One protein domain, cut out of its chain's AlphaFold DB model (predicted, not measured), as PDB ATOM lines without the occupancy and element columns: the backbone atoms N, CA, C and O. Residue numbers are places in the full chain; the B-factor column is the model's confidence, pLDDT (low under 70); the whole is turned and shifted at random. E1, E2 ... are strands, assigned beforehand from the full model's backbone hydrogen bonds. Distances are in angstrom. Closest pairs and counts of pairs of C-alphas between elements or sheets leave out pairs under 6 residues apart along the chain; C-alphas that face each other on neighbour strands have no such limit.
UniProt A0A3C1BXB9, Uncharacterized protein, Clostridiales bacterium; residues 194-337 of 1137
ATOM      1  N   THR A 194     -11.792 -34.538  10.349       95.25
ATOM      2  CA  THR A 194     -11.386 -35.944  10.197       95.25
ATOM      3  C   THR A 194     -10.360 -36.301  11.252       95.25
ATOM      4  O   THR A 194      -9.401 -35.568  11.439       95.25
ATOM      5  N   TYR A 195     -10.552 -37.420  11.937       93.94
ATOM      6  CA  TYR A 195      -9.570 -37.992  12.849       93.94
ATOM      7  C   TYR A 195      -8.856 -39.165  12.181       93.94
ATOM      8  O   TYR A 195      -9.509 -39.988  11.534       93.94
ATOM      9  N   ASP A 196      -7.548 -39.251  12.381       94.44
ATOM     10  CA  ASP A 196      -6.680 -40.341  11.941       94.44
ATOM     11  C   ASP A 196      -5.916 -40.896  13.150       94.44
ATOM     12  O   ASP A 196      -5.236 -40.165  13.872       94.44
ATOM     13  N   ALA A 197      -6.062 -42.192  13.411       91.12
ATOM     14  CA  ALA A 197      -5.506 -42.836  14.591       91.12
ATOM     15  C   ALA A 197      -3.972 -42.968  14.567       91.12
ATOM     16  O   ALA A 197      -3.405 -43.348  15.595       91.12
ATOM     17  N   ASN A 198      -3.309 -42.672  13.440       92.62
ATOM     18  CA  ASN A 198      -1.851 -42.624  13.292       92.62
ATOM     19  C   ASN A 198      -1.168 -43.887  13.868       92.62
ATOM     20  O   ASN A 198      -0.438 -43.841  14.859       92.62
ATOM     21  N   GLY A 199      -1.539 -45.055  13.330       88.19
ATOM     22  CA  GLY A 199      -1.115 -46.380  13.813       88.19
ATOM     23  C   GLY A 199      -1.881 -46.932  15.028       88.19
ATOM     24  O   GLY A 199      -1.760 -48.117  15.332       88.19
ATOM     25  N   GLY A 200      -2.687 -46.113  15.710       88.12
ATOM     26  CA  GLY A 200      -3.624 -46.540  16.754       88.12
ATOM     27  C   GLY A 200      -4.983 -46.999  16.211       88.12
ATOM     28  O   GLY A 200      -5.116 -47.370  15.046       88.12
ATOM     29  N   LYS A 201      -6.020 -46.959  17.060       86.06
ATOM     30  CA  LYS A 201      -7.405 -47.310  16.710       86.06
ATOM     31  C   LYS A 201      -8.456 -46.338  17.255       86.06
ATOM     32  O   LYS A 201      -8.393 -45.939  18.415       86.06
ATOM     33  N   ILE A 202      -9.471 -46.031  16.444       82.12
ATOM     34  CA  ILE A 202     -10.670 -45.244  16.786       82.12
ATOM     35  C   ILE A 202     -11.904 -46.160  16.787       82.12
ATOM     36  O   ILE A 202     -12.194 -46.830  15.797       82.12
ATOM     37  N   ALA A 203     -12.675 -46.153  17.878       76.38
ATOM     38  CA  ALA A 203     -13.827 -47.046  18.062       76.38
ATOM     39  C   ALA A 203     -15.080 -46.652  17.250       76.38
ATOM     40  O   ALA A 203     -15.966 -47.476  17.046       76.38
ATOM     41  N   GLN A 204     -15.176 -45.393  16.816       70.56
ATOM     42  CA  GLN A 204     -16.333 -44.828  16.110       70.56
ATOM     43  C   GLN A 204     -16.245 -44.947  14.574       70.56
ATOM     44  O   GLN A 204     -17.206 -44.606  13.886       70.56
ATOM     45  N   GLY A 205     -15.097 -45.378  14.034       60.78
ATOM     46  CA  GLY A 205     -14.791 -45.387  12.599       60.78
ATOM     47  C   GLY A 205     -14.530 -46.778  12.021       60.78
ATOM     48  O   GLY A 205     -14.977 -47.785  12.562       60.78
ATOM     49  N   ASN A 206     -13.762 -46.843  10.931       64.38
ATOM     50  CA  ASN A 206     -13.347 -48.108  10.299       64.38
ATOM     51  C   ASN A 206     -12.233 -48.852  11.072       64.38
ATOM     52  O   ASN A 206     -11.676 -49.824  10.567       64.38
ATOM     53  N   GLY A 207     -11.885 -48.375  12.268       72.75
ATOM     54  CA  GLY A 207     -10.704 -48.763  13.031       72.75
ATOM     55  C   GLY A 207      -9.603 -47.706  12.983       72.75
ATOM     56  O   GLY A 207      -9.038 -47.416  14.025       72.75
ATOM     57  N   GLU A 208      -9.338 -47.081  11.835       84.25
ATOM     58  CA  GLU A 208      -8.164 -46.214  11.621       84.25
ATOM     59  C   GLU A 208      -8.528 -44.731  11.476       84.25
ATOM     60  O   GLU A 208      -7.849 -43.876  12.029       84.25
ATOM     61  N   THR A 209      -9.622 -44.408  10.784       90.50
ATOM     62  CA  THR A 209     -10.064 -43.026  10.544       90.50
ATOM     63  C   THR A 209     -11.537 -42.819  10.890       90.50
ATOM     64  O   THR A 209     -12.371 -43.729  10.811       90.50
ATOM     65  N   TYR A 210     -11.873 -41.590  11.285       88.12
ATOM     66  CA  TYR A 210     -13.239 -41.170  11.580       88.12
ATOM     67  C   TYR A 210     -13.449 -39.684  11.279       88.12
ATOM     68  O   TYR A 210     -13.045 -38.816  12.049       88.12
ATOM     69  N   THR A 211     -14.152 -39.358  10.194       90.25
ATOM     70  CA  THR A 211     -14.750 -38.021  10.052       90.25
ATOM     71  C   THR A 211     -15.919 -37.878  11.016       90.25
ATOM     72  O   THR A 211     -16.791 -38.748  11.029       90.25
ATOM     73  N   MET A 212     -15.988 -36.766  11.754       87.62
ATOM     74  CA  MET A 212     -17.145 -36.354  12.557       87.62
ATOM     75  C   MET A 212     -17.681 -34.990  12.105       87.62
ATOM     76  O   MET A 212     -16.936 -34.151  11.606       87.62
ATOM     77  N   SER A 213     -18.981 -34.762  12.290       90.81
ATOM     78  CA  SER A 213     -19.618 -33.438  12.180       90.81
ATOM     79  C   SER A 213     -19.829 -32.835  13.574       90.81
ATOM     80  O   SER A 213     -20.067 -33.590  14.518       90.81
ATOM     81  N   PHE A 214     -19.707 -31.516  13.728       92.00
ATOM     82  CA  PHE A 214     -19.745 -30.847  15.034       92.00
ATOM     83  C   PHE A 214     -20.151 -29.367  14.944       92.00
ATOM     84  O   PHE A 214     -20.081 -28.762  13.876       92.00
ATOM     85  N   ASP A 215     -20.549 -28.780  16.074       92.12
ATOM     86  CA  ASP A 215     -20.846 -27.353  16.205       92.12
ATOM     87  C   ASP A 215     -19.591 -26.539  16.574       92.12
ATOM     88  O   ASP A 215     -19.161 -26.500  17.731       92.12
ATOM     89  N   ALA A 216     -19.032 -25.855  15.576       91.31
ATOM     90  CA  ALA A 216     -17.845 -25.013  15.680       91.31
ATOM     91  C   ALA A 216     -18.038 -23.723  16.498       91.31
ATOM     92  O   ALA A 216     -17.047 -23.079  16.838       91.31
ATOM     93  N   SER A 217     -19.275 -23.343  16.843       85.56
ATOM     94  CA  SER A 217     -19.528 -22.207  17.748       85.56
ATOM     95  C   SER A 217     -19.223 -22.535  19.216       85.56
ATOM     96  O   SER A 217     -19.187 -21.643  20.063       85.56
ATOM     97  N   THR A 218     -18.974 -23.813  19.520       81.81
ATOM     98  CA  THR A 218     -18.673 -24.317  20.861       81.81
ATOM     99  C   THR A 218     -17.309 -25.003  20.905       81.81
ATOM    100  O   THR A 218     -16.786 -25.443  19.884       81.81
ATOM    101  N   SER A 219     -16.722 -25.103  22.101       79.44
ATOM    102  CA  SER A 219     -15.554 -25.956  22.349       79.44
ATOM    103  C   SER A 219     -15.991 -27.255  23.018       79.44
ATOM    104  O   SER A 219     -16.635 -27.223  24.067       79.44
ATOM    105  N   ALA A 220     -15.616 -28.388  22.434       77.06
ATOM    106  CA  ALA A 220     -15.906 -29.728  22.934       77.06
ATOM    107  C   ALA A 220     -14.617 -30.537  23.151       77.06
ATOM    108  O   ALA A 220     -13.542 -30.184  22.667       77.06
ATOM    109  N   ASP A 221     -14.720 -31.648  23.872       81.12
ATOM    110  CA  ASP A 221     -13.647 -32.636  23.930       81.12
ATOM    111  C   ASP A 221     -13.545 -33.424  22.616       81.12
ATOM    112  O   ASP A 221     -14.550 -33.718  21.962       81.12
ATOM    113  N   HIS A 222     -12.314 -33.752  22.223       82.38
ATOM    114  CA  HIS A 222     -12.058 -34.641  21.091       82.38
ATOM    115  C   HIS A 222     -12.431 -36.094  21.430       82.38
ATOM    116  O   HIS A 222     -12.544 -36.479  22.595       82.38
ATOM    117  N   ILE A 223     -12.570 -36.931  20.400       78.25
ATOM    118  CA  ILE A 223     -12.727 -38.377  20.586       78.25
ATOM    119  C   ILE A 223     -11.452 -39.024  21.158       78.25
ATOM    120  O   ILE A 223     -10.349 -38.490  21.045       78.25
ATOM    121  N   SER A 224     -11.597 -40.209  21.749       82.56
ATOM    122  CA  SER A 224     -10.486 -41.049  22.206       82.56
ATOM    123  C   SER A 224     -10.043 -42.045  21.129       82.56
ATOM    124  O   SER A 224     -10.896 -42.694  20.518       82.56
ATOM    125  N   ALA A 225      -8.737 -42.261  21.004       83.69
ATOM    126  CA  ALA A 225      -8.141 -43.404  20.309       83.69
ATOM    127  C   ALA A 225      -7.372 -44.302  21.304       83.69
ATOM    128  O   ALA A 225      -7.100 -43.878  22.429       83.69
ATOM    129  N   THR A 226      -6.976 -45.514  20.900       85.00
ATOM    130  CA  THR A 226      -6.081 -46.403  21.675       85.00
ATOM    131  C   THR A 226      -4.956 -46.986  20.813       85.00
ATOM    132  O   THR A 226      -5.170 -47.277  19.641       85.00
ATOM    133  N   ASN A 227      -3.755 -47.191  21.368       83.75
ATOM    134  CA  ASN A 227      -2.622 -47.786  20.643       83.75
ATOM    135  C   ASN A 227      -1.786 -48.697  21.560       83.75
ATOM    136  O   ASN A 227      -0.748 -48.302  22.085       83.75
ATOM    137  N   GLY A 228      -2.279 -49.915  21.804       83.94
ATOM    138  CA  GLY A 228      -1.610 -50.884  22.679       83.94
ATOM    139  C   GLY A 228      -1.403 -50.335  24.095       83.94
ATOM    140  O   GLY A 228      -2.371 -50.020  24.783       83.94
ATOM    141  N   SER A 229      -0.140 -50.231  24.513       80.25
ATOM    142  CA  SER A 229       0.303 -49.653  25.790       80.25
ATOM    143  C   SER A 229       0.636 -48.153  25.733       80.25
ATOM    144  O   SER A 229       0.968 -47.574  26.765       80.25
ATOM    145  N   ASN A 230       0.594 -47.523  24.555       80.94
ATOM    146  CA  ASN A 230       1.030 -46.138  24.368       80.94
ATOM    147  C   ASN A 230      -0.055 -45.151  24.828       80.94
ATOM    148  O   ASN A 230      -1.251 -45.373  24.612       80.94
ATOM    149  N   LYS A 231       0.354 -44.033  25.441       83.50
ATOM    150  CA  LYS A 231      -0.576 -42.991  25.907       83.50
ATOM    151  C   LYS A 231      -0.921 -42.040  24.760       83.50
ATOM    152  O   LYS A 231      -0.030 -41.606  24.036       83.50
ATOM    153  N   LEU A 232      -2.191 -41.659  24.627       85.62
ATOM    154  CA  LEU A 232      -2.614 -40.607  23.696       85.62
ATOM    155  C   LEU A 232      -2.210 -39.231  24.252       85.62
ATOM    156  O   LEU A 232      -2.714 -38.823  25.297       85.62
ATOM    157  N   LEU A 233      -1.332 -38.512  23.551       81.75
ATOM    158  CA  LEU A 233      -0.917 -37.148  23.908       81.75
ATOM    159  C   LEU A 233      -1.969 -36.104  23.520       81.75
ATOM    160  O   LEU A 233      -2.180 -35.119  24.234       81.75
ATOM    161  N   GLY A 234      -2.656 -36.336  22.401       84.69
ATOM    162  CA  GLY A 234      -3.703 -35.470  21.875       84.69
ATOM    163  C   GLY A 234      -3.889 -35.638  20.370       84.69
ATOM    164  O   GLY A 234      -3.530 -36.669  19.799       84.69
ATOM    165  N   TRP A 235      -4.437 -34.595  19.748       88.69
ATOM    166  CA  TRP A 235      -4.756 -34.524  18.326       88.69
ATOM    167  C   TRP A 235      -4.021 -33.341  17.689       88.69
ATOM    168  O   TRP A 235      -4.013 -32.257  18.265       88.69
ATOM    169  N   TYR A 236      -3.368 -33.552  16.549       89.56
ATOM    170  CA  TYR A 236      -2.415 -32.606  15.948       89.56
ATOM    171  C   TYR A 236      -2.683 -32.479  14.442       89.56
ATOM    172  O   TYR A 236      -3.158 -33.428  13.826       89.56
ATOM    173  N   THR A 237      -2.371 -31.347  13.811       90.75
ATOM    174  CA  THR A 237      -2.673 -31.134  12.375       90.75
ATOM    175  C   THR A 237      -1.782 -31.907  11.395       90.75
ATOM    176  O   THR A 237      -2.032 -31.856  10.196       90.75
ATOM    177  N   ASP A 238      -0.743 -32.591  11.878       88.12
ATOM    178  CA  ASP A 238       0.216 -33.360  11.073       88.12
ATOM    179  C   ASP A 238       0.661 -34.625  11.844       88.12
ATOM    180  O   ASP A 238       0.851 -34.541  13.069       88.12
ATOM    181  N   PRO A 239       0.840 -35.789  11.183       86.88
ATOM    182  CA  PRO A 239       1.223 -37.046  11.837       86.88
ATOM    183  C   PRO A 239       2.623 -37.044  12.472       86.88
ATOM    184  O   PRO A 239       2.911 -37.937  13.267       86.88
ATOM    185  N   THR A 240       3.475 -36.066  12.150       81.31
ATOM    186  CA  THR A 240       4.896 -35.985  12.542       81.31
ATOM    187  C   THR A 240       5.255 -34.764  13.403       81.31
ATOM    188  O   THR A 240       6.432 -34.488  13.611       81.31
ATOM    189  N   GLY A 241       4.254 -34.063  13.957       70.19
ATOM    190  CA  GLY A 241       4.457 -33.090  15.046       70.19
ATOM    191  C   GLY A 241       3.806 -31.721  14.837       70.19
ATOM    192  O   GLY A 241       4.387 -30.716  15.232       70.19
ATOM    193  N   GLY A 242       2.641 -31.657  14.181       78.94
ATOM    194  CA  GLY A 242       1.995 -30.396  13.790       78.94
ATOM    195  C   GLY A 242       1.410 -29.544  14.926       78.94
ATOM    196  O   GLY A 242       1.678 -29.741  16.109       78.94
ATOM    197  N   GLU A 243       0.536 -28.604  14.553       82.19
ATOM    198  CA  GLU A 243      -0.192 -27.754  15.499       82.19
ATOM    199  C   GLU A 243      -1.090 -28.626  16.393       82.19
ATOM    200  O   GLU A 243      -1.964 -29.347  15.903       82.19
ATOM    201  N   TRP A 244      -0.868 -28.586  17.708       82.69
ATOM    202  CA  TRP A 244      -1.656 -29.351  18.672       82.69
ATOM    203  C   TRP A 244      -3.035 -28.712  18.909       82.69
ATOM    204  O   TRP A 244      -3.138 -27.550  19.300       82.69
ATOM    205  N   MET A 245      -4.096 -29.507  18.754       82.62
ATOM    206  CA  MET A 245      -5.479 -29.135  19.054       82.62
ATOM    207  C   MET A 245      -5.872 -29.567  20.482       82.62
ATOM    208  O   MET A 245      -5.907 -30.768  20.784       82.62
ATOM    209  N   PRO A 246      -6.177 -28.619  21.394       75.00
ATOM    210  CA  PRO A 246      -6.559 -28.928  22.774       75.00
ATOM    211  C   PRO A 246      -8.037 -29.309  22.937       75.00
ATOM    212  O   PRO A 246      -8.391 -30.007  23.890       75.00
ATOM    213  N   LYS A 247      -8.904 -28.795  22.059       82.56
ATOM    214  CA  LYS A 247     -10.363 -28.938  22.077       82.56
ATOM    215  C   LYS A 247     -10.890 -28.870  20.648       82.56
ATOM    216  O   LYS A 247     -10.374 -28.119  19.826       82.56
ATOM    217  N   LEU A 248     -11.977 -29.589  20.397       85.06
ATOM    218  CA  LEU A 248     -12.728 -29.521  19.155       85.06
ATOM    219  C   LEU A 248     -13.486 -28.188  19.091       85.06
ATOM    220  O   LEU A 248     -14.418 -27.977  19.865       85.06
ATOM    221  N   ASN A 249     -13.071 -27.299  18.192       88.75
ATOM    222  CA  ASN A 249     -13.586 -25.935  18.041       88.75
ATOM    223  C   ASN A 249     -13.539 -25.483  16.559       88.75
ATOM    224  O   ASN A 249     -13.246 -26.285  15.669       88.75
ATOM    225  N   ALA A 250     -13.798 -24.201  16.280       92.38
ATOM    226  CA  ALA A 250     -13.717 -23.639  14.927       92.38
ATOM    227  C   ALA A 250     -12.361 -23.848  14.223       92.38
ATOM    228  O   ALA A 250     -12.348 -24.102  13.020       92.38
ATOM    229  N   ASP A 251     -11.242 -23.838  14.949       89.69
ATOM    230  CA  ASP A 251      -9.894 -24.006  14.380       89.69
ATOM    231  C   ASP A 251      -9.636 -25.434  13.864       89.69
ATOM    232  O   ASP A 251      -8.685 -25.668  13.115       89.69
ATOM    233  N   CYS A 252     -10.499 -26.389  14.229       92.25
ATOM    234  CA  CYS A 252     -10.511 -27.762  13.722       92.25
ATOM    235  C   CYS A 252     -11.336 -27.933  12.428       92.25
ATOM    236  O   CYS A 252     -11.318 -29.011  11.830       92.25
ATOM    237  N   ALA A 253     -12.103 -26.922  12.005       95.00
ATOM    238  CA  ALA A 253     -13.042 -27.046  10.892       95.00
ATOM    239  C   ALA A 253     -12.324 -27.319   9.557       95.00
ATOM    240  O   ALA A 253     -11.451 -26.572   9.127       95.00
ATOM    241  N   GLY A 254     -12.706 -28.409   8.890       94.38
ATOM    242  CA  GLY A 254     -12.133 -28.853   7.618       94.38
ATOM    243  C   GLY A 254     -10.768 -29.545   7.719       94.38
ATOM    244  O   GLY A 254     -10.312 -30.084   6.713       94.38
ATOM    245  N   LYS A 255     -10.127 -29.573   8.898       95.31
ATOM    246  CA  LYS A 255      -8.812 -30.205   9.095       95.31
ATOM    247  C   LYS A 255      -8.922 -31.736   9.225       95.31
ATOM    248  O   LYS A 255      -9.945 -32.274   9.662       95.31
ATOM    249  N   THR A 256      -7.825 -32.426   8.906       95.94
ATOM    250  CA  THR A 256      -7.534 -33.764   9.445       95.94
ATOM    251  C   THR A 256      -6.663 -33.599  10.685       95.94
ATOM    252  O   THR A 256      -5.747 -32.780  10.684       95.94
ATOM    253  N   LEU A 257      -6.961 -34.354  11.740       94.81
ATOM    254  CA  LEU A 257      -6.229 -34.379  12.997       94.81
ATOM    255  C   LEU A 257      -5.709 -35.790  13.269       94.81
ATOM    256  O   LEU A 257      -6.475 -36.752  13.308       94.81
ATOM    257  N   TYR A 258      -4.410 -35.889  13.503       92.94
ATOM    258  CA  TYR A 258      -3.677 -37.123  13.736       92.94
ATOM    259  C   TYR A 258      -3.482 -37.339  15.234       92.94
ATOM    260  O   TYR A 258      -3.160 -36.397  15.965       92.94
ATOM    261  N   ALA A 259      -3.685 -38.566  15.702       90.88
ATOM    262  CA  ALA A 259      -3.345 -38.949  17.065       90.88
ATOM    263  C   ALA A 259      -1.819 -38.950  17.251       90.88
ATOM    264  O   ALA A 259      -1.078 -39.344  16.351       90.88
ATOM    265  N   HIS A 260      -1.349 -38.539  18.426       87.94
ATOM    266  CA  HIS A 260       0.066 -38.628  18.808       87.94
ATOM    267  C   HIS A 260       0.236 -39.486  20.056       87.94
ATOM    268  O   HIS A 260      -0.604 -39.457  20.960       87.94
ATOM    269  N   TRP A 261       1.310 -40.272  20.088       86.19
ATOM    270  CA  TRP A 261       1.448 -41.429  20.970       86.19
ATOM    271  C   TRP A 261       2.745 -41.376  21.767       86.19
ATOM    272  O   TRP A 261       3.812 -41.543  21.190       86.19
ATOM    273  N   GLN A 262       2.646 -41.242  23.090       86.88
ATOM    274  CA  GLN A 262       3.789 -41.446  23.975       86.88
ATOM    275  C   GLN A 262       4.029 -42.942  24.170       86.88
ATOM    276  O   GLN A 262       3.159 -43.652  24.692       86.88
ATOM    277  N   VAL A 263       5.211 -43.411  23.781       82.62
ATOM    278  CA  VAL A 263       5.656 -44.784  24.043       82.62
ATOM    279  C   VAL A 263       5.941 -44.956  25.540       82.62
ATOM    280  O   VAL A 263       6.325 -44.010  26.232       82.62
ATOM    281  N   ALA A 264       5.737 -46.167  26.069       67.75
ATOM    282  CA  ALA A 264       6.141 -46.489  27.437       67.75
ATOM    283  C   ALA A 264       7.627 -46.141  27.668       67.75
ATOM    284  O   ALA A 264       8.457 -46.304  26.776       67.75
ATOM    285  N   ASP A 265       7.929 -45.623  28.857       65.69
ATOM    286  CA  ASP A 265       9.247 -45.139  29.293       65.69
ATOM    287  C   ASP A 265       9.862 -43.964  28.495       65.69
ATOM    288  O   ASP A 265      10.888 -43.428  28.919       65.69
ATOM    289  N   ASN A 266       9.230 -43.466  27.419       68.50
ATOM    290  CA  ASN A 266       9.689 -42.236  26.766       68.50
ATOM    291  C   ASN A 266       9.337 -40.989  27.603       68.50
ATOM    292  O   ASN A 266       8.225 -40.839  28.118       68.50
ATOM    293  N   THR A 267      10.295 -40.066  27.704       66.88
ATOM    294  CA  THR A 267      10.184 -38.785  28.417       66.88
ATOM    295  C   THR A 267       9.901 -37.591  27.500       66.88
ATOM    296  O   THR A 267       9.643 -36.509  28.015       66.88
ATOM    297  N   GLY A 268       9.879 -37.768  26.173       80.12
ATOM    298  CA  GLY A 268       9.483 -36.730  25.216       80.12
ATOM    299  C   GLY A 268       9.307 -37.255  23.793       80.12
ATOM    300  O   GLY A 268      10.274 -37.727  23.196       80.12
ATOM    301  N   GLU A 269       8.100 -37.128  23.243       84.50
ATOM    302  CA  GLU A 269       7.849 -37.272  21.801       84.50
ATOM    303  C   GLU A 269       8.080 -35.923  21.098       84.50
ATOM    304  O   GLU A 269       7.981 -34.872  21.735       84.50
ATOM    305  N   ASP A 270       8.400 -35.929  19.801       82.62
ATOM    306  CA  ASP A 270       8.656 -34.697  19.038       82.62
ATOM    307  C   ASP A 270       7.374 -33.881  18.799       82.62
ATOM    308  O   ASP A 270       6.328 -34.412  18.427       82.62
ATOM    309  N   ALA A 271       7.467 -32.563  18.991       79.31
ATOM    310  CA  ALA A 271       6.350 -31.631  18.871       79.31
ATOM    311  C   ALA A 271       6.790 -30.323  18.196       79.31
ATOM    312  O   ALA A 271       7.962 -29.955  18.243       79.31
ATOM    313  N   LYS A 272       5.851 -29.594  17.580       80.56
ATOM    314  CA  LYS A 272       6.128 -28.262  17.031       80.56
ATOM    315  C   LYS A 272       4.916 -27.337  17.101       80.56
ATOM    316  O   LYS A 272       4.191 -27.136  16.126       80.56
ATOM    317  N   TYR A 273       4.712 -26.736  18.268       80.12
ATOM    318  CA  TYR A 273       3.687 -25.712  18.475       80.12
ATOM    319  C   TYR A 273       4.139 -24.655  19.487       80.12
ATOM    320  O   TYR A 273       5.010 -24.895  20.322       80.12
ATOM    321  N   THR A 274       3.514 -23.480  19.431       83.06
ATOM    322  CA  THR A 274       3.834 -22.341  20.301       83.06
ATOM    323  C   THR A 274       2.728 -22.125  21.329       83.06
ATOM    324  O   THR A 274       1.549 -22.080  20.979       83.06
ATOM    325  N   LEU A 275       3.097 -21.951  22.599       80.88
ATOM    326  CA  LEU A 275       2.182 -21.620  23.692       80.88
ATOM    327  C   LEU A 275       2.446 -20.217  24.241       80.88
ATOM    328  O   LEU A 275       3.586 -19.826  24.481       80.88
ATOM    329  N   LYS A 276       1.379 -19.473  24.533       82.12
ATOM    330  CA  LYS A 276       1.447 -18.255  25.353       82.12
ATOM    331  C   LYS A 276       1.631 -18.638  26.817       82.12
ATOM    332  O   LYS A 276       1.118 -19.667  27.253       82.12
ATOM    333  N   VAL A 277       2.266 -17.777  27.618       81.75
ATOM    334  CA  VAL A 277       2.451 -18.015  29.071       81.75
ATOM    335  C   VAL A 277       1.143 -18.376  29.797       81.75
ATOM    336  O   VAL A 277       1.145 -19.188  30.715       81.75
ATOM    337  N   SER A 278       0.008 -17.817  29.363       76.44
ATOM    338  CA  SER A 278      -1.332 -18.100  29.904       76.44
ATOM    339  C   SER A 278      -1.851 -19.523  29.638       76.44
ATOM    340  O   SER A 278      -2.872 -19.909  30.196       76.44
ATOM    341  N   GLN A 279      -1.174 -20.293  28.782       73.75
ATOM    342  CA  GLN A 279      -1.434 -21.709  28.497       73.75
ATOM    343  C   GLN A 279      -0.451 -22.632  29.245       73.75
ATOM    344  O   GLN A 279      -0.436 -23.840  29.008       73.75
ATOM    345  N   LEU A 280       0.360 -22.093  30.165       81.19
ATOM    346  CA  LEU A 280       1.256 -22.847  31.042       81.19
ATOM    347  C   LEU A 280       0.722 -22.858  32.481       81.19
ATOM    348  O   LEU A 280       0.213 -21.861  32.985       81.19
ATOM    349  N   ALA A 281       0.861 -23.994  33.164       82.12
ATOM    350  CA  ALA A 281       0.457 -24.164  34.563       82.12
ATOM    351  C   ALA A 281       1.497 -23.596  35.547       82.12
ATOM    352  O   ALA A 281       1.217 -23.431  36.733       82.12
ATOM    353  N   SER A 282       2.707 -23.309  35.063       84.62
ATOM    354  CA  SER A 282       3.748 -22.565  35.768       84.62
ATOM    355  C   SER A 282       4.681 -21.913  34.753       84.62
ATOM    356  O   SER A 282       4.933 -22.479  33.692       84.62
ATOM    357  N   THR A 283       5.231 -20.747  35.095       90.00
ATOM    358  CA  THR A 283       6.282 -20.088  34.302       90.00
ATOM    359  C   THR A 283       7.684 -20.589  34.633       90.00
ATOM    360  O   THR A 283       8.626 -20.258  33.918       90.00
ATOM    361  N   THR A 284       7.832 -21.373  35.707       91.75
ATOM    362  CA  THR A 284       9.084 -22.033  36.097       91.75
ATOM    363  C   THR A 284       9.476 -23.110  35.090       91.75
ATOM    364  O   THR A 284       8.646 -23.931  34.700       91.75
ATOM    365  N   VAL A 285      10.762 -23.126  34.738       92.31
ATOM    366  CA  VAL A 285      11.402 -24.188  33.956       92.31
ATOM    367  C   VAL A 285      11.979 -25.248  34.902       92.31
ATOM    368  O   VAL A 285      12.489 -24.931  35.978       92.31
ATOM    369  N   TYR A 286      11.902 -26.511  34.501       94.19
ATOM    370  CA  TYR A 286      12.320 -27.684  35.264       94.19
ATOM    371  C   TYR A 286      13.336 -28.521  34.477       94.19
ATOM    372  O   TYR A 286      13.346 -28.508  33.248       94.19
ATOM    373  N   ILE A 287      14.181 -29.269  35.186       90.50
ATOM    374  CA  ILE A 287      15.235 -30.099  34.581       90.50
ATOM    375  C   ILE A 287      14.642 -31.343  33.892       90.50
ATOM    376  O   ILE A 287      15.153 -31.779  32.865       90.50
ATOM    377  N   ALA A 288      13.538 -31.888  34.416       87.75
ATOM    378  CA  ALA A 288      12.888 -33.095  33.904       87.75
ATOM    379  C   ALA A 288      11.352 -33.027  33.997       87.75
ATOM    380  O   ALA A 288      10.793 -32.369  34.880       87.75
ATOM    381  N   ALA A 289      10.682 -33.754  33.100       86.06
ATOM    382  CA  ALA A 289       9.234 -33.945  33.072       86.06
ATOM    383  C   ALA A 289       8.793 -35.075  34.023       86.06
ATOM    384  O   ALA A 289       8.530 -36.205  33.611       86.06
ATOM    385  N   GLU A 290       8.746 -34.786  35.324       82.06
ATOM    386  CA  GLU A 290       8.508 -35.790  36.370       82.06
ATOM    387  C   GLU A 290       7.531 -35.318  37.463       82.06
ATOM    388  O   GLU A 290       7.252 -34.131  37.625       82.06
ATOM    389  N   VAL A 291       7.038 -36.258  38.279       75.25
ATOM    390  CA  VAL A 291       6.045 -35.988  39.340       75.25
ATOM    391  C   VAL A 291       6.584 -35.086  40.466       75.25
ATOM    392  O   VAL A 291       5.807 -34.364  41.098       75.25
ATOM    393  N   LYS A 292       7.899 -35.091  40.724       82.06
ATOM    394  CA  LYS A 292       8.569 -34.243  41.732       82.06
ATOM    395  C   LYS A 292       9.738 -33.463  41.104       82.06
ATOM    396  O   LYS A 292      10.888 -33.719  41.439       82.06
ATOM    397  N   PRO A 293       9.445 -32.526  40.189       83.69
ATOM    398  CA  PRO A 293      10.423 -31.989  39.256       83.69
ATOM    399  C   PRO A 293      11.348 -30.966  39.910       83.69
ATOM    400  O   PRO A 293      10.894 -30.038  40.587       83.69
ATOM    401  N   THR A 294      12.649 -31.099  39.659       90.88
ATOM    402  CA  THR A 294      13.649 -30.121  40.113       90.88
ATOM    403  C   THR A 294      13.617 -28.868  39.234       90.88
ATOM    404  O   THR A 294      13.637 -28.967  38.007       90.88
ATOM    405  N   GLU A 295      13.561 -27.679  39.843       93.62
ATOM    406  CA  GLU A 295      13.614 -26.404  39.111       93.62
ATOM    407  C   GLU A 295      14.973 -26.200  38.429       93.62
ATOM    408  O   GLU A 295      16.017 -26.347  39.069       93.62
ATOM    409  N   LEU A 296      14.963 -25.765  37.169       91.81
ATOM    410  CA  LEU A 296      16.170 -25.326  36.476       91.81
ATOM    411  C   LEU A 296      16.653 -23.997  37.078       91.81
ATOM    412  O   LEU A 296      15.861 -23.074  37.303       91.81
ATOM    413  N   LYS A 297      17.959 -23.895  37.343       91.75
ATOM    414  CA  LYS A 297      18.608 -22.691  37.879       91.75
ATOM    415  C   LYS A 297      19.582 -22.100  36.862       91.75
ATOM    416  O   LYS A 297      20.224 -22.843  36.127       91.75
ATOM    417  N   ASP A 298      19.694 -20.775  36.844       88.81
ATOM    418  CA  ASP A 298      20.740 -20.069  36.104       88.81
ATOM    419  C   ASP A 298      22.108 -20.177  36.810       88.81
ATOM    420  O   ASP A 298      22.234 -20.731  37.907       88.81
ATOM    421  N   SER A 299      23.149 -19.607  36.197       86.31
ATOM    422  CA  SER A 299      24.513 -19.565  36.749       86.31
ATOM    423  C   SER A 299      24.650 -18.791  38.070       86.31
ATOM    424  O   SER A 299      25.696 -18.874  38.708       86.31
ATOM    425  N   ASN A 300      23.607 -18.076  38.507       86.00
ATOM    426  CA  ASN A 300      23.532 -17.361  39.782       86.00
ATOM    427  C   ASN A 300      22.646 -18.097  40.813       86.00
ATOM    428  O   ASN A 300      22.356 -17.554  41.879       86.00
ATOM    429  N   GLY A 301      22.180 -19.314  40.503       84.75
ATOM    430  CA  GLY A 301      21.303 -20.117  41.363       84.75
ATOM    431  C   GLY A 301      19.823 -19.707  41.343       84.75
ATOM    432  O   GLY A 301      19.023 -20.242  42.118       84.75
ATOM    433  N   LYS A 302      19.423 -18.776  40.470       89.75
ATOM    434  CA  LYS A 302      18.054 -18.250  40.380       89.75
ATOM    435  C   LYS A 302      17.194 -19.123  39.466       89.75
ATOM    436  O   LYS A 302      17.649 -19.586  38.427       89.75
ATOM    437  N   THR A 303      15.932 -19.342  39.836       92.62
ATOM    438  CA  THR A 303      14.977 -20.142  39.050       92.62
ATOM    439  C   THR A 303      14.763 -19.560  37.649       92.62
ATOM    440  O   THR A 303      14.328 -18.411  37.521       92.62
ATOM    441  N   VAL A 304      15.014 -20.368  36.615       92.25
ATOM    442  CA  VAL A 304      14.770 -20.018  35.208       92.25
ATOM    443  C   VAL A 304      13.263 -19.980  34.938       92.25
ATOM    444  O   VAL A 304      12.504 -20.816  35.438       92.25
ATOM    445  N   LYS A 305      12.817 -18.989  34.157       92.69
ATOM    446  CA  LYS A 305      11.406 -18.790  33.800       92.69
ATOM    447  C   LYS A 305      11.237 -18.396  32.338       92.69
ATOM    448  O   LYS A 305      12.068 -17.666  31.806       92.69
ATOM    449  N   VAL A 306      10.131 -18.826  31.733       91.56
ATOM    450  CA  VAL A 306       9.710 -18.420  30.381       91.56
ATOM    451  C   VAL A 306       8.753 -17.222  30.407       91.56
ATOM    452  O   VAL A 306       8.044 -16.992  31.390       91.56
ATOM    453  N   SER A 307       8.718 -16.463  29.310       88.12
ATOM    454  CA  SER A 307       7.880 -15.270  29.139       88.12
ATOM    455  C   SER A 307       7.539 -15.026  27.668       88.12
ATOM    456  O   SER A 307       8.393 -15.237  26.813       88.12
ATOM    457  N   GLY A 308       6.344 -14.501  27.384       87.25
ATOM    458  CA  GLY A 308       5.876 -14.229  26.022       87.25
ATOM    459  C   GLY A 308       5.253 -15.459  25.356       87.25
ATOM    460  O   GLY A 308       4.331 -16.071  25.901       87.25
ATOM    461  N   GLU A 309       5.746 -15.793  24.170       87.19
ATOM    462  CA  GLU A 309       5.382 -16.999  23.428       87.19
ATOM    463  C   GLU A 309       6.542 -17.999  23.465       87.19
ATOM    464  O   GLU A 309       7.711 -17.620  23.428       87.19
ATOM    465  N   VAL A 310       6.202 -19.277  23.624       87.62
ATOM    466  CA  VAL A 310       7.116 -20.353  24.013       87.62
ATOM    467  C   VAL A 310       6.956 -21.499  23.020       87.62
ATOM    468  O   VAL A 310       5.917 -22.157  23.005       87.62
ATOM    469  N   GLU A 311       7.961 -21.720  22.175       90.25
ATOM    470  CA  GLU A 311       8.000 -22.866  21.258       90.25
ATOM    471  C   GLU A 311       8.262 -24.155  22.050       90.25
ATOM    472  O   GLU A 311       9.191 -24.222  22.859       90.25
ATOM    473  N   ILE A 312       7.415 -25.161  21.832       88.62
ATOM    474  CA  ILE A 312       7.517 -26.494  22.424       88.62
ATOM    475  C   ILE A 312       8.062 -27.447  21.357       88.62
ATOM    476  O   ILE A 312       7.379 -27.693  20.361       88.62
ATOM    477  N   THR A 313       9.273 -27.976  21.570       87.62
ATOM    478  CA  THR A 313       9.962 -28.885  20.627       87.62
ATOM    479  C   THR A 313       9.748 -30.370  20.938       87.62
ATOM    480  O   THR A 313       9.940 -31.220  20.070       87.62
ATOM    481  N   LYS A 314       9.319 -30.701  22.163       87.88
ATOM    482  CA  LYS A 314       8.904 -32.053  22.584       87.88
ATOM    483  C   LYS A 314       7.791 -31.983  23.623       87.88
ATOM    484  O   LYS A 314       7.781 -31.038  24.411       87.88
ATOM    485  N   ASP A 315       6.911 -32.979  23.703       87.88
ATOM    486  CA  ASP A 315       5.965 -33.105  24.821       87.88
ATOM    487  C   ASP A 315       5.739 -34.540  25.329       87.88
ATOM    488  O   ASP A 315       6.135 -35.527  24.707       87.88
ATOM    489  N   CYS A 316       5.201 -34.657  26.548       86.81
ATOM    490  CA  CYS A 316       4.916 -35.941  27.196       86.81
ATOM    491  C   CYS A 316       3.880 -35.832  28.334       86.81
ATOM    492  O   CYS A 316       3.521 -34.736  28.781       86.81
ATOM    493  N   LEU A 317       3.424 -36.986  28.839       85.12
ATOM    494  CA  LEU A 317       2.644 -37.126  30.072       85.12
ATOM    495  C   LEU A 317       3.451 -37.877  31.142       85.12
ATOM    496  O   LEU A 317       3.916 -39.002  30.912       85.12
ATOM    497  N   ASP A 318       3.531 -37.308  32.346       79.25
ATOM    498  CA  ASP A 318       4.152 -37.978  33.497       79.25
ATOM    499  C   ASP A 318       3.274 -39.122  34.067       79.25
ATOM    500  O   ASP A 318       2.257 -39.527  33.488       79.25
ATOM    501  N   ALA A 319       3.687 -39.699  35.200       71.81
ATOM    502  CA  ALA A 319       2.966 -40.790  35.863       71.81
ATOM    503  C   ALA A 319       1.627 -40.369  36.514       71.81
ATOM    504  O   ALA A 319       0.804 -41.232  36.802       71.81
ATOM    505  N   ASN A 320       1.386 -39.066  36.709       68.38
ATOM    506  CA  ASN A 320       0.114 -38.513  37.191       68.38
ATOM    507  C   ASN A 320      -0.777 -37.989  36.044       68.38
ATOM    508  O   ASN A 320      -1.892 -37.523  36.295       68.38
ATOM    509  N   GLY A 321      -0.289 -38.015  34.799       69.62
ATOM    510  CA  GLY A 321      -0.957 -37.399  33.655       69.62
ATOM    511  C   GLY A 321      -0.812 -35.873  33.592       69.62
ATOM    512  O   GLY A 321      -1.626 -35.221  32.937       69.62
ATOM    513  N   THR A 322       0.193 -35.283  34.251       79.38
ATOM    514  CA  THR A 322       0.577 -33.885  33.981       79.38
ATOM    515  C   THR A 322       1.197 -33.818  32.590       79.38
ATOM    516  O   THR A 322       2.094 -34.613  32.298       79.38
ATOM    517  N   ARG A 323       0.765 -32.871  31.744       85.19
ATOM    518  CA  ARG A 323       1.398 -32.638  30.439       85.19
ATOM    519  C   ARG A 323       2.554 -31.648  30.552       85.19
ATOM    520  O   ARG A 323       2.442 -30.589  31.178       85.19
ATOM    521  N   TRP A 324       3.650 -32.017  29.914       89.06
ATOM    522  CA  TRP A 324       4.938 -31.347  29.953       89.06
ATOM    523  C   TRP A 324       5.382 -31.000  28.537       89.06
ATOM    524  O   TRP A 324       5.175 -31.808  27.638       89.06
ATOM    525  N   GLY A 325       5.991 -29.831  28.346       90.12
ATOM    526  CA  GLY A 325       6.595 -29.421  27.075       90.12
ATOM    527  C   GLY A 325       8.045 -28.984  27.269       90.12
ATOM    528  O   GLY A 325       8.341 -28.285  28.237       90.12
ATOM    529  N   TYR A 326       8.944 -29.403  26.384       91.94
ATOM    530  CA  TYR A 326      10.350 -29.002  26.386       91.94
ATOM    531  C   TYR A 326      10.547 -27.726  25.567       91.94
ATOM    532  O   TYR A 326       9.968 -27.580  24.489       91.94
ATOM    533  N   VAL A 327      11.359 -26.808  26.089       93.31
ATOM    534  CA  VAL A 327      11.600 -25.479  25.523       93.31
ATOM    535  C   VAL A 327      13.085 -25.345  25.202       93.31
ATOM    536  O   VAL A 327      13.904 -25.048  26.077       93.31
ATOM    537  N   GLU A 328      13.429 -25.549  23.931       91.31
ATOM    538  CA  GLU A 328      14.814 -25.597  23.441       91.31
ATOM    539  C   GLU A 328      15.632 -24.354  23.832       91.31
ATOM    540  O   GLU A 328      16.767 -24.458  24.292       91.31
ATOM    541  N   SER A 329      15.025 -23.167  23.730       89.56
ATOM    542  CA  SER A 329      15.675 -21.870  23.971       89.56
ATOM    543  C   SER A 329      16.092 -21.611  25.423       89.56
ATOM    544  O   SER A 329      16.853 -20.677  25.677       89.56
ATOM    545  N   VAL A 330      15.621 -22.424  26.374       90.75
ATOM    546  CA  VAL A 330      16.012 -22.377  27.796       90.75
ATOM    547  C   VAL A 330      16.516 -23.724  28.328       90.75
ATOM    548  O   VAL A 330      16.828 -23.817  29.512       90.75
ATOM    549  N   GLY A 331      16.610 -24.754  27.479       91.38
ATOM    550  CA  GLY A 331      17.150 -26.070  27.834       91.38
ATOM    551  C   GLY A 331      16.383 -26.799  28.942       91.38
ATOM    552  O   GLY A 331      17.004 -27.394  29.822       91.38
ATOM    553  N   GLY A 332      15.046 -26.723  28.960       93.19
ATOM    554  CA  GLY A 332      14.264 -27.337  30.036       93.19
ATOM    555  C   GLY A 332      12.755 -27.413  29.810       93.19
ATOM    556  O   GLY A 332      12.215 -26.936  28.815       93.19
ATOM    557  N   TRP A 333      12.072 -28.036  30.767       93.56
ATOM    558  CA  TRP A 333      10.661 -28.413  30.699       93.56
ATOM    559  C   TRP A 333       9.734 -27.408  31.388       93.56
ATOM    560  O   TRP A 333      10.024 -26.935  32.486       93.56
ATOM    561  N   VAL A 334       8.565 -27.150  30.802       92.00
ATOM    562  CA  VAL A 334       7.476 -26.360  31.399       92.00
ATOM    563  C   VAL A 334       6.202 -27.195  31.534       92.00
ATOM    564  O   VAL A 334       5.935 -28.098  30.739       92.00
ATOM    565  N   LYS A 335       5.389 -26.892  32.552       89.50
ATOM    566  CA  LYS A 335       4.089 -27.550  32.769       89.50
ATOM    567  C   LYS A 335       3.020 -26.869  31.923       89.50
ATOM    568  O   LYS A 335       2.810 -25.667  32.073       89.50
ATOM    569  N   ILE A 336       2.305 -27.620  31.092       84.62
ATOM    570  CA  ILE A 336       1.264 -27.081  30.205       84.62
ATOM    571  C   ILE A 336      -0.079 -27.032  30.954       84.62
ATOM    572  O   ILE A 336      -0.497 -28.013  31.568       84.62
ATOM    573  N   ALA A 337      -0.785 -25.898  30.898       68.88
ATOM    574  CA  ALA A 337      -2.135 -25.747  31.448       68.88
ATOM    575  C   ALA A 337      -3.189 -26.278  30.464       68.88
ATOM    576  O   ALA A 337      -4.014 -25.538  29.930       68.88
TER     577      ALA A 337
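This is residues 194 to 337 of the 1137 residues of an uncharacterized protein of Clostridiales bacterium (UniProt A0A3C1BXB9). With little regular structure, two strongly twisted sheets, E2 E1 E4 E3, mixed, and E5 E6 E7 E8, antiparallel, make two lobes, partly face to face. Of the 144 printed residues, 49 are in eight named strands, E1 to E8: all strand. Compact, with a radius of gyration of the C-alphas of 16.2 A, it spans 56 by 34 by 23 A.

E1 is residues 194 to 196, beginning at C-alpha 194 (-11.386, -35.944, 10.197), E2 209 to 215, E3 231 to 236, E4 256 to 262, E5 269 to 276, E6 309 to 317, E7 323 to 327 and E8 332 to 335, ending at C-alpha 335 (4.089, -27.550, 32.769).

E1 and E4 are parallel, N 257 and O 194 2.7 A apart. E5 E6 E7 E8 form a meander, each strand antiparallel to the one before. In this sandwich, two sheets face to face, the closest C-alphas of E3 and E6, 233 and 316, are 6.8 A apart.

The printed part has no cut; link E5 to E6 is long; residues 264 to 267 are under pLDDT 70.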